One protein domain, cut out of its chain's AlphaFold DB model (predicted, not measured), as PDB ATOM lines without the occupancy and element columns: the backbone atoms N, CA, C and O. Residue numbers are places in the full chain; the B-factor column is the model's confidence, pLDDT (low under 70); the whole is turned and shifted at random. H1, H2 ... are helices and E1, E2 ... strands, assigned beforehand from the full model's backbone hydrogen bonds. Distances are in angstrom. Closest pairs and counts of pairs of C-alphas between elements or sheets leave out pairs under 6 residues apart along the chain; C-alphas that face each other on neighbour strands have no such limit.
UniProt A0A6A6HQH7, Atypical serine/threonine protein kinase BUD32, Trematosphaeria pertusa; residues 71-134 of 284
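This is residues 71 to 134 of the 284 residues of the protein "Atypical serine/threonine protein kinase BUD32" of Trematosphaeria pertusa (UniProt A0A6A6HQH7). A small sheet of three short strands has two short helices, H1 and H2, side by side near its E2 edge, and a long loop, residues 104 to 120, leads from H2 back to E2. The printed part has 64 residues, in the order H1, E1, H2, E2, E3; the sheet's order is E1, E3, E2, all antiparallel. The class is mixed, helices and strands, with under half of the residues in named elements. The whole is compact, with a radius of gyration of the C-alphas of 10.7 A, and rounded, spanning 26 by 26 by 17 A.

H1, residues 71 to 76, begins at C-alpha 71 (-25.038, -52.650, 49.653). E1 is residues 87 to 90, 10.2 A long. H2, residues 95 to 103, is 12.4 A long. E2 is residues 121 to 124, 8.4 A long. E3, residues 130 to 133, is 10.6 A long and ends at C-alpha 133 (-25.154, -37.464, 34.180).

E3 is the inner strand. E1 and E3 are antiparallel at 147 degrees, with N 88 and O 132 within hydrogen-bond range at 2.9 A. E2 and E3 form a hairpin, antiparallel at 137 degrees, with N 122 and O 131 at 2.9 A. E1, H2 and E2 make a split strand-helix-strand unit, two strands running the same way with E3 between them; its crossover is right-handed. H2 only grazes the sheet with residues 98 to 102; its closest C-alpha pair with E2 is Leu 101 and Leu 121, 6.2 A. H1 only grazes it with residues 74 to 76; its closest C-alpha pair with E2 is Val 74 and Arg 124, 6.7 A. H1 and H2 are close but not clearly touching, the closest C-alphas, of Leu 73 and Ile 98, being 7.4 A apart. They run the same way at a shallow tilt of 17 degrees. In both helices every O i to N i+4 pair is within hydrogen-bond range.

The C-alphas farthest apart, of Ser 115 and Lys 127, are 28.0 A apart. The printed part has no cut. The link from H2 to E2, 17 residues, is long. Mean pLDDT of the printed part is 96.1, and no printed residue is under 70.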
ATOM      1  N   SER A  71     -23.674 -53.004  49.231       93.75
ATOM      2  CA  SER A  71     -25.038 -52.650  49.653       93.75
ATOM      3  C   SER A  71     -25.071 -51.511  50.673       93.75
ATOM      4  O   SER A  71     -25.879 -50.595  50.549       93.75
ATOM      5  N   GLU A  72     -24.157 -51.522  51.647       94.81
ATOM      6  CA  GLU A  72     -24.038 -50.457  52.651       94.81
ATOM      7  C   GLU A  72     -23.635 -49.109  52.039       94.81
ATOM      8  O   GLU A  72     -24.218 -48.075  52.371       94.81
ATOM      9  N   LEU A  73     -22.656 -49.114  51.125       95.00
ATOM     10  CA  LEU A  73     -22.195 -47.896  50.457       95.00
ATOM     11  C   LEU A  73     -23.309 -47.322  49.590       95.00
ATOM     12  O   LEU A  73     -23.619 -46.141  49.701       95.00
ATOM     13  N   VAL A  74     -23.964 -48.162  48.792       96.69
ATOM     14  CA  VAL A  74     -25.105 -47.755  47.969       96.69
ATOM     15  C   VAL A  74     -26.229 -47.205  48.843       96.69
ATOM     16  O   VAL A  74     -26.741 -46.129  48.555       96.69
ATOM     17  N   ALA A  75     -26.588 -47.876  49.941       95.56
ATOM     18  CA  ALA A  75     -27.644 -47.418  50.843       95.56
ATOM     19  C   ALA A  75     -27.367 -46.027  51.440       95.56
ATOM     20  O   ALA A  75     -28.319 -45.289  51.698       95.56
ATOM     21  N   SER A  76     -26.090 -45.663  51.611       95.69
ATOM     22  CA  SER A  76     -25.672 -44.339  52.086       95.69
ATOM     23  C   SER A  76     -25.825 -43.219  51.044       95.69
ATOM     24  O   SER A  76     -25.881 -42.048  51.415       95.69
ATOM     25  N   LEU A  77     -25.930 -43.558  49.753       97.75
ATOM     26  CA  LEU A  77     -26.118 -42.584  48.680       97.75
ATOM     27  C   LEU A  77     -27.557 -42.040  48.677       97.75
ATOM     28  O   LEU A  77     -28.511 -42.793  48.927       97.75
ATOM     29  N   PRO A  78     -27.752 -40.752  48.339       97.81
ATOM     30  CA  PRO A  78     -29.082 -40.171  48.235       97.81
ATOM     31  C   PRO A  78     -29.880 -40.832  47.111       97.81
ATOM     32  O   PRO A  78     -29.341 -41.220  46.071       97.81
ATOM     33  N   LEU A  79     -31.192 -40.933  47.313       98.19
ATOM     34  CA  LEU A  79     -32.102 -41.410  46.283       98.19
ATOM     35  C   LEU A  79     -32.282 -40.328  45.211       98.19
ATOM     36  O   LEU A  79     -32.653 -39.198  45.524       98.19
ATOM     37  N   VAL A  80     -32.065 -40.694  43.951       98.12
ATOM     38  CA  VAL A  80     -32.246 -39.823  42.788       98.12
ATOM     39  C   VAL A  80     -33.395 -40.348  41.937       98.12
ATOM     40  O   VAL A  80     -33.425 -41.518  41.555       98.12
ATOM     41  N   GLU A  81     -34.336 -39.469  41.595       97.81
ATOM     42  CA  GLU A  81     -35.375 -39.780  40.616       97.81
ATOM     43  C   GLU A  81     -34.753 -39.867  39.210       97.81
ATOM     44  O   GLU A  81     -34.224 -38.894  38.664       97.81
ATOM     45  N   VAL A  82     -34.763 -41.066  38.622       98.06
ATOM     46  CA  VAL A  82     -34.056 -41.336  37.364       98.06
ATOM     47  C   VAL A  82     -34.851 -40.830  36.156       98.06
ATOM     48  O   VAL A  82     -35.788 -41.478  35.690       98.06
ATOM     49  N   ASP A  83     -34.409 -39.721  35.560       97.69
ATOM     50  CA  ASP A  83     -34.826 -39.297  34.220       97.69
ATOM     51  C   ASP A  83     -33.935 -39.943  33.145       97.69
ATOM     52  O   ASP A  83     -32.786 -39.555  32.951       97.69
ATOM     53  N   LYS A  84     -34.483 -40.882  32.363       95.88
ATOM     54  CA  LYS A  84     -33.763 -41.602  31.288       95.88
ATOM     55  C   LYS A  84     -33.146 -40.704  30.204       95.88
ATOM     56  O   LYS A  84     -32.290 -41.167  29.438       95.88
ATOM     57  N   LYS A  85     -33.608 -39.455  30.068       95.56
ATOM     58  CA  LYS A  85     -33.042 -38.478  29.125       95.56
ATOM     59  C   LYS A  85     -31.810 -37.780  29.690       95.56
ATOM     60  O   LYS A  85     -30.953 -37.387  28.906       95.56
ATOM     61  N   ARG A  86     -31.730 -37.631  31.012       96.12
ATOM     62  CA  ARG A  86     -30.686 -36.867  31.710       96.12
ATOM     63  C   ARG A  86     -29.696 -37.738  32.462       96.12
ATOM     64  O   ARG A  86     -28.588 -37.282  32.709       96.12
ATOM     65  N   HIS A  87     -30.093 -38.952  32.820       98.00
ATOM     66  CA  HIS A  87     -29.323 -39.839  33.670       98.00
ATOM     67  C   HIS A  87     -28.914 -41.116  32.945       98.00
ATOM     68  O   HIS A  87     -29.649 -41.673  32.119       98.00
ATOM     69  N   PHE A  88     -27.712 -41.555  33.282       97.19
ATOM     70  CA  PHE A  88     -27.199 -42.888  33.034       97.19
ATOM     71  C   PHE A  88     -27.150 -43.626  34.375       97.19
ATOM     72  O   PHE A  88     -26.879 -43.010  35.406       97.19
ATOM     73  N   VAL A  89     -27.449 -44.923  34.365       97.31
ATOM     74  CA  VAL A  89     -27.369 -45.766  35.561       97.31
ATOM     75  C   VAL A  89     -26.514 -46.990  35.266       97.31
ATOM     76  O   VAL A  89     -26.622 -47.554  34.176       97.31
ATOM     77  N   LYS A  90     -25.681 -47.396  36.227       94.81
ATOM     78  CA  LYS A  90     -24.961 -48.678  36.198       94.81
ATOM     79  C   LYS A  90     -25.063 -49.371  37.548       94.81
ATOM     80  O   LYS A  90     -25.178 -48.723  38.589       94.81
ATOM     81  N   LYS A  91     -25.003 -50.699  37.536       93.75
ATOM     82  CA  LYS A  91     -24.778 -51.474  38.757       93.75
ATOM     83  C   LYS A  91     -23.327 -51.232  39.188       93.75
ATOM     84  O   LYS A  91     -22.441 -51.303  38.344       93.75
ATOM     85  N   GLY A  92     -23.103 -50.903  40.456       90.19
ATOM     86  CA  GLY A  92     -21.744 -50.861  40.997       90.19
ATOM     87  C   GLY A  92     -21.221 -52.282  41.210       90.19
ATOM     88  O   GLY A  92     -21.995 -53.164  41.592       90.19
ATOM     89  N   THR A  93     -19.926 -52.478  40.980       90.06
ATOM     90  CA  THR A  93     -19.271 -53.793  41.113       90.06
ATOM     91  C   THR A  93     -18.315 -53.824  42.300       90.06
ATOM     92  O   THR A  93     -18.348 -54.758  43.098       90.06
ATOM     93  N   TYR A  94     -17.514 -52.769  42.467       92.19
ATOM     94  CA  TYR A  94     -16.463 -52.707  43.480       92.19
ATOM     95  C   TYR A  94     -16.660 -51.522  44.422       92.19
ATOM     96  O   TYR A  94     -17.025 -50.414  44.016       92.19
ATOM     97  N   ARG A  95     -16.353 -51.717  45.708       93.19
ATOM     98  CA  ARG A  95     -16.437 -50.653  46.719       93.19
ATOM     99  C   ARG A  95     -15.456 -49.515  46.434       93.19
ATOM    100  O   ARG A  95     -15.722 -48.380  46.830       93.19
ATOM    101  N   SER A  96     -14.316 -49.815  45.803       92.44
ATOM    102  CA  SER A  96     -13.305 -48.821  45.414       92.44
ATOM    103  C   SER A  96     -13.876 -47.774  44.461       92.44
ATOM    104  O   SER A  96     -13.606 -46.597  44.656       92.44
ATOM    105  N   GLU A  97     -14.739 -48.168  43.519       95.06
ATOM    106  CA  GLU A  97     -15.348 -47.240  42.561       95.06
ATOM    107  C   GLU A  97     -16.128 -46.136  43.283       95.06
ATOM    108  O   GLU A  97     -15.887 -44.948  43.084       95.06
ATOM    109  N   ILE A  98     -17.025 -46.529  44.196       95.94
ATOM    110  CA  ILE A  98     -17.854 -45.585  44.954       95.94
ATOM    111  C   ILE A  98     -16.972 -44.690  45.829       95.94
ATOM    112  O   ILE A  98     -17.206 -43.487  45.907       95.94
ATOM    113  N   ARG A  99     -15.938 -45.247  46.473       96.00
ATOM    114  CA  ARG A  99     -15.010 -44.465  47.305       96.00
ATOM    115  C   ARG A  99     -14.225 -43.443  46.488       96.00
ATOM    116  O   ARG A  99     -14.111 -42.302  46.928       96.00
ATOM    117  N   ASN A 100     -13.743 -43.823  45.310       96.75
ATOM    118  CA  ASN A 100     -12.995 -42.941  44.418       96.75
ATOM    119  C   ASN A 100     -13.887 -41.838  43.856       96.75
ATOM    120  O   ASN A 100     -13.498 -40.670  43.874       96.75
ATOM    121  N   LEU A 101     -15.116 -42.181  43.454       97.06
ATOM    122  CA  LEU A 101     -16.126 -41.207  43.043       97.06
ATOM    123  C   LEU A 101     -16.398 -40.195  44.160       97.06
ATOM    124  O   LEU A 101     -16.327 -38.997  43.909       97.06
ATOM    125  N   LEU A 102     -16.631 -40.658  45.395       97.12
ATOM    126  CA  LEU A 102     -16.826 -39.787  46.560       97.12
ATOM    127  C   LEU A 102     -15.604 -38.898  46.816       97.12
ATOM    128  O   LEU A 102     -15.764 -37.691  46.993       97.12
ATOM    129  N   ALA A 103     -14.388 -39.451  46.792       97.44
ATOM    130  CA  ALA A 103     -13.155 -38.683  46.972       97.44
ATOM    131  C   ALA A 103     -13.025 -37.558  45.928       97.44
ATOM    132  O   ALA A 103     -12.711 -36.423  46.283       97.44
ATOM    133  N   CYS A 104     -13.371 -37.836  44.667       97.50
ATOM    134  CA  CYS A 104     -13.347 -36.865  43.569       97.50
ATOM    135  C   CYS A 104     -14.395 -35.747  43.686       97.50
ATOM    136  O   CYS A 104     -14.341 -34.779  42.924       97.50
ATOM    137  N   GLN A 105     -15.336 -35.849  44.626       96.44
ATOM    138  CA  GLN A 105     -16.369 -34.843  44.872       96.44
ATOM    139  C   GLN A 105     -16.423 -34.380  46.342       96.44
ATOM    140  O   GLN A 105     -17.465 -33.957  46.839       96.44
ATOM    141  N   GLY A 106     -15.290 -34.450  47.051       94.81
ATOM    142  CA  GLY A 106     -15.153 -33.906  48.408       94.81
ATOM    143  C   GLY A 106     -15.687 -34.806  49.528       94.81
ATOM    144  O   GLY A 106     -15.849 -34.345  50.652       94.81
ATOM    145  N   GLY A 107     -15.945 -36.083  49.242       94.88
ATOM    146  CA  GLY A 107     -16.366 -37.099  50.212       94.88
ATOM    147  C   GLY A 107     -17.879 -37.242  50.400       94.88
ATOM    148  O   GLY A 107     -18.307 -38.098  51.170       94.88
ATOM    149  N   GLU A 108     -18.694 -36.452  49.698       94.50
ATOM    150  CA  GLU A 108     -20.161 -36.437  49.828       94.50
ATOM    151  C   GLU A 108     -20.856 -36.825  48.518       94.50
ATOM    152  O   GLU A 108     -20.227 -36.864  47.467       94.50
ATOM    153  N   CYS A 109     -22.162 -37.117  48.533       95.50
ATOM    154  CA  CYS A 109     -22.932 -37.404  47.319       95.50
ATOM    155  C   CYS A 109     -24.337 -36.773  47.361       95.50
ATOM    156  O   CYS A 109     -25.058 -37.034  48.324       95.50
ATOM    157  N   PRO A 110     -24.739 -35.992  46.330       90.69
ATOM    158  CA  PRO A 110     -23.843 -35.349  45.368       90.69
ATOM    159  C   PRO A 110     -22.935 -34.354  46.107       90.69
ATOM    160  O   PRO A 110     -23.413 -33.521  46.873       90.69
ATOM    161  N   GLY A 111     -21.625 -34.479  45.911       92.38
ATOM    162  CA  GLY A 111     -20.632 -33.593  46.514       92.38
ATOM    163  C   GLY A 111     -20.167 -32.507  45.543       92.38
ATOM    164  O   GLY A 111     -20.619 -32.447  44.399       92.38
ATOM    165  N   GLN A 112     -19.250 -31.638  45.976       95.00
ATOM    166  CA  GLN A 112     -18.649 -30.632  45.099       95.00
ATOM    167  C   GLN A 112     -17.540 -31.273  44.246       95.00
ATOM    168  O   GLN A 112     -16.522 -31.675  44.813       95.00
ATOM    169  N   PRO A 113     -17.664 -31.335  42.904       95.62
ATOM    170  CA  PRO A 113     -16.640 -31.944  42.058       95.62
ATOM    171  C   PRO A 113     -15.303 -31.213  42.180       95.62
ATOM    172  O   PRO A 113     -15.247 -29.992  42.014       95.62
ATOM    173  N   LEU A 114     -14.228 -31.966  42.408       97.25
ATOM    174  CA  LEU A 114     -12.861 -31.440  42.423       97.25
ATOM    175  C   LEU A 114     -12.338 -31.164  41.004       97.25
ATOM    176  O   LEU A 114     -11.494 -30.293  40.817       97.25
ATOM    177  N   SER A 115     -12.889 -31.851  39.999       97.19
ATOM    178  CA  SER A 115     -12.651 -31.594  38.578       97.19
ATOM    179  C   SER A 115     -13.954 -31.675  37.789       97.19
ATOM    180  O   SER A 115     -14.789 -32.545  38.030       97.19
ATOM    181  N   GLN A 116     -14.121 -30.791  36.803       96.75
ATOM    182  CA  GLN A 116     -15.248 -30.832  35.853       96.75
ATOM    183  C   GLN A 116     -15.082 -31.923  34.777       96.75
ATOM    184  O   GLN A 116     -15.988 -32.144  33.963       96.75
ATOM    185  N   HIS A 117     -13.918 -32.579  34.779       98.44
ATOM    186  CA  HIS A 117     -13.490 -33.594  33.823       98.44
ATOM    187  C   HIS A 117     -13.417 -34.995  34.440       98.44
ATOM    188  O   HIS A 117     -12.882 -35.902  33.816       98.44
ATOM    189  N   ILE A 118     -13.993 -35.188  35.629       98.12
ATOM    190  CA  ILE A 118     -14.223 -36.501  36.246       98.12
ATOM    191  C   ILE A 118     -15.734 -36.692  36.394       98.12
ATOM    192  O   ILE A 118     -16.454 -35.749  36.733       98.12
ATOM    193  N   ILE A 119     -16.228 -37.892  36.092       96.88
ATOM    194  CA  ILE A 119     -17.654 -38.200  36.183       96.88
ATOM    195  C   ILE A 119     -18.146 -38.040  37.628       96.88
ATOM    196  O   ILE A 119     -17.504 -38.482  38.576       96.88
ATOM    197  N   GLN A 120     -19.301 -37.395  37.801       96.19
ATOM    198  CA  GLN A 120     -19.871 -37.135  39.122       96.19
ATOM    199  C   GLN A 120     -20.938 -38.171  39.464       96.19
ATOM    200  O   GLN A 120     -21.889 -38.360  38.699       96.19
ATOM    201  N   LEU A 121     -20.820 -38.779  40.644       97.88
ATOM    202  CA  LEU A 121     -21.852 -39.643  41.201       97.88
ATOM    203  C   LEU A 121     -22.957 -38.783  41.824       97.88
ATOM    204  O   LEU A 121     -22.733 -38.074  42.808       97.88
ATOM    205  N   LEU A 122     -24.162 -38.872  41.262       97.94
ATOM    206  CA  LEU A 122     -25.322 -38.088  41.694       97.94
ATOM    207  C   LEU A 122     -26.081 -38.738  42.857       97.94
ATOM    208  O   LEU A 122     -26.776 -38.047  43.597       97.94
ATOM    209  N   GLY A 123     -25.972 -40.060  42.994       98.19
ATOM    210  CA  GLY A 123     -26.644 -40.840  44.026       98.19
ATOM    211  C   GLY A 123     -26.975 -42.243  43.539       98.19
ATOM    212  O   GLY A 123     -26.238 -42.819  42.735       98.19
ATOM    213  N   ARG A 124     -28.105 -42.778  44.006       98.38
ATOM    214  CA  ARG A 124     -28.613 -44.096  43.610       98.38
ATOM    215  C   ARG A 124     -30.049 -44.072  43.088       98.38
ATOM    216  O   ARG A 124     -30.839 -43.209  43.468       98.38
ATOM    217  N   SER A 125     -30.407 -45.064  42.276       98.25
ATOM    218  CA  SER A 125     -31.789 -45.330  41.868       98.25
ATOM    219  C   SER A 125     -32.589 -46.028  42.979       98.25
ATOM    220  O   SER A 125     -32.050 -46.463  44.005       98.25
ATOM    221  N   ASP A 126     -33.898 -46.176  42.762       97.06
ATOM    222  CA  ASP A 126     -34.793 -46.991  43.596       97.06
ATOM    223  C   ASP A 126     -34.398 -48.477  43.618       97.06
ATOM    224  O   ASP A 126     -34.678 -49.178  44.588       97.06
ATOM    225  N   LYS A 127     -33.679 -48.929  42.586       96.19
ATOM    226  CA  LYS A 127     -33.127 -50.283  42.453       96.19
ATOM    227  C   LYS A 127     -31.706 -50.435  43.000       96.19
ATOM    228  O   LYS A 127     -31.158 -51.530  42.928       96.19
ATOM    229  N   GLY A 128     -31.108 -49.367  43.531       95.88
ATOM    230  CA  GLY A 128     -29.735 -49.391  44.047       95.88
ATOM    231  C   GLY A 128     -28.648 -49.306  42.970       95.88
ATOM    232  O   GLY A 128     -27.508 -49.674  43.227       95.88
ATOM    233  N   GLU A 129     -28.970 -48.827  41.767       97.62
ATOM    234  CA  GLU A 129     -27.972 -48.553  40.723       97.62
ATOM    235  C   GLU A 129     -27.324 -47.186  40.967       97.62
ATOM    236  O   GLU A 129     -28.003 -46.258  41.405       97.62
ATOM    237  N   LEU A 130     -26.041 -47.036  40.647       98.12
ATOM    238  CA  LEU A 130     -25.328 -45.761  40.697       98.12
ATOM    239  C   LEU A 130     -25.839 -44.835  39.587       98.12
ATOM    240  O   LEU A 130     -25.983 -45.268  38.442       98.12
ATOM    241  N   VAL A 131     -26.116 -43.571  39.915       98.44
ATOM    242  CA  VAL A 131     -26.728 -42.592  39.000       98.44
ATOM    243  C   VAL A 131     -25.722 -41.513  38.606       98.44
ATOM    244  O   VAL A 131     -25.120 -40.874  39.466       98.44
ATOM    245  N   PHE A 132     -25.608 -41.260  37.304       97.81
ATOM    246  CA  PHE A 132     -24.680 -40.298  36.703       97.81
ATOM    247  C   PHE A 132     -25.390 -39.382  35.701       97.81
ATOM    248  O   PHE A 132     -26.475 -39.702  35.204       97.81
ATOM    249  N   GLU A 133     -24.759 -38.259  35.349       96.31
ATOM    250  CA  GLU A 133     -25.154 -37.464  34.180       96.31
ATOM    251  C   GLU A 133     -25.045 -38.318  32.904       96.31
ATOM    252  O   GLU A 133     -24.055 -39.013  32.676       96.31
ATOM    253  N   LYS A 134     -26.061 -38.261  32.041       96.50
ATOM    254  CA  LYS A 134     -26.027 -38.922  30.738       96.50
ATOM    255  C   LYS A 134     -25.191 -38.111  29.755       96.50
ATOM    256  O   LYS A 134     -25.579 -37.010  29.366       96.50
TER     257      LYS A 134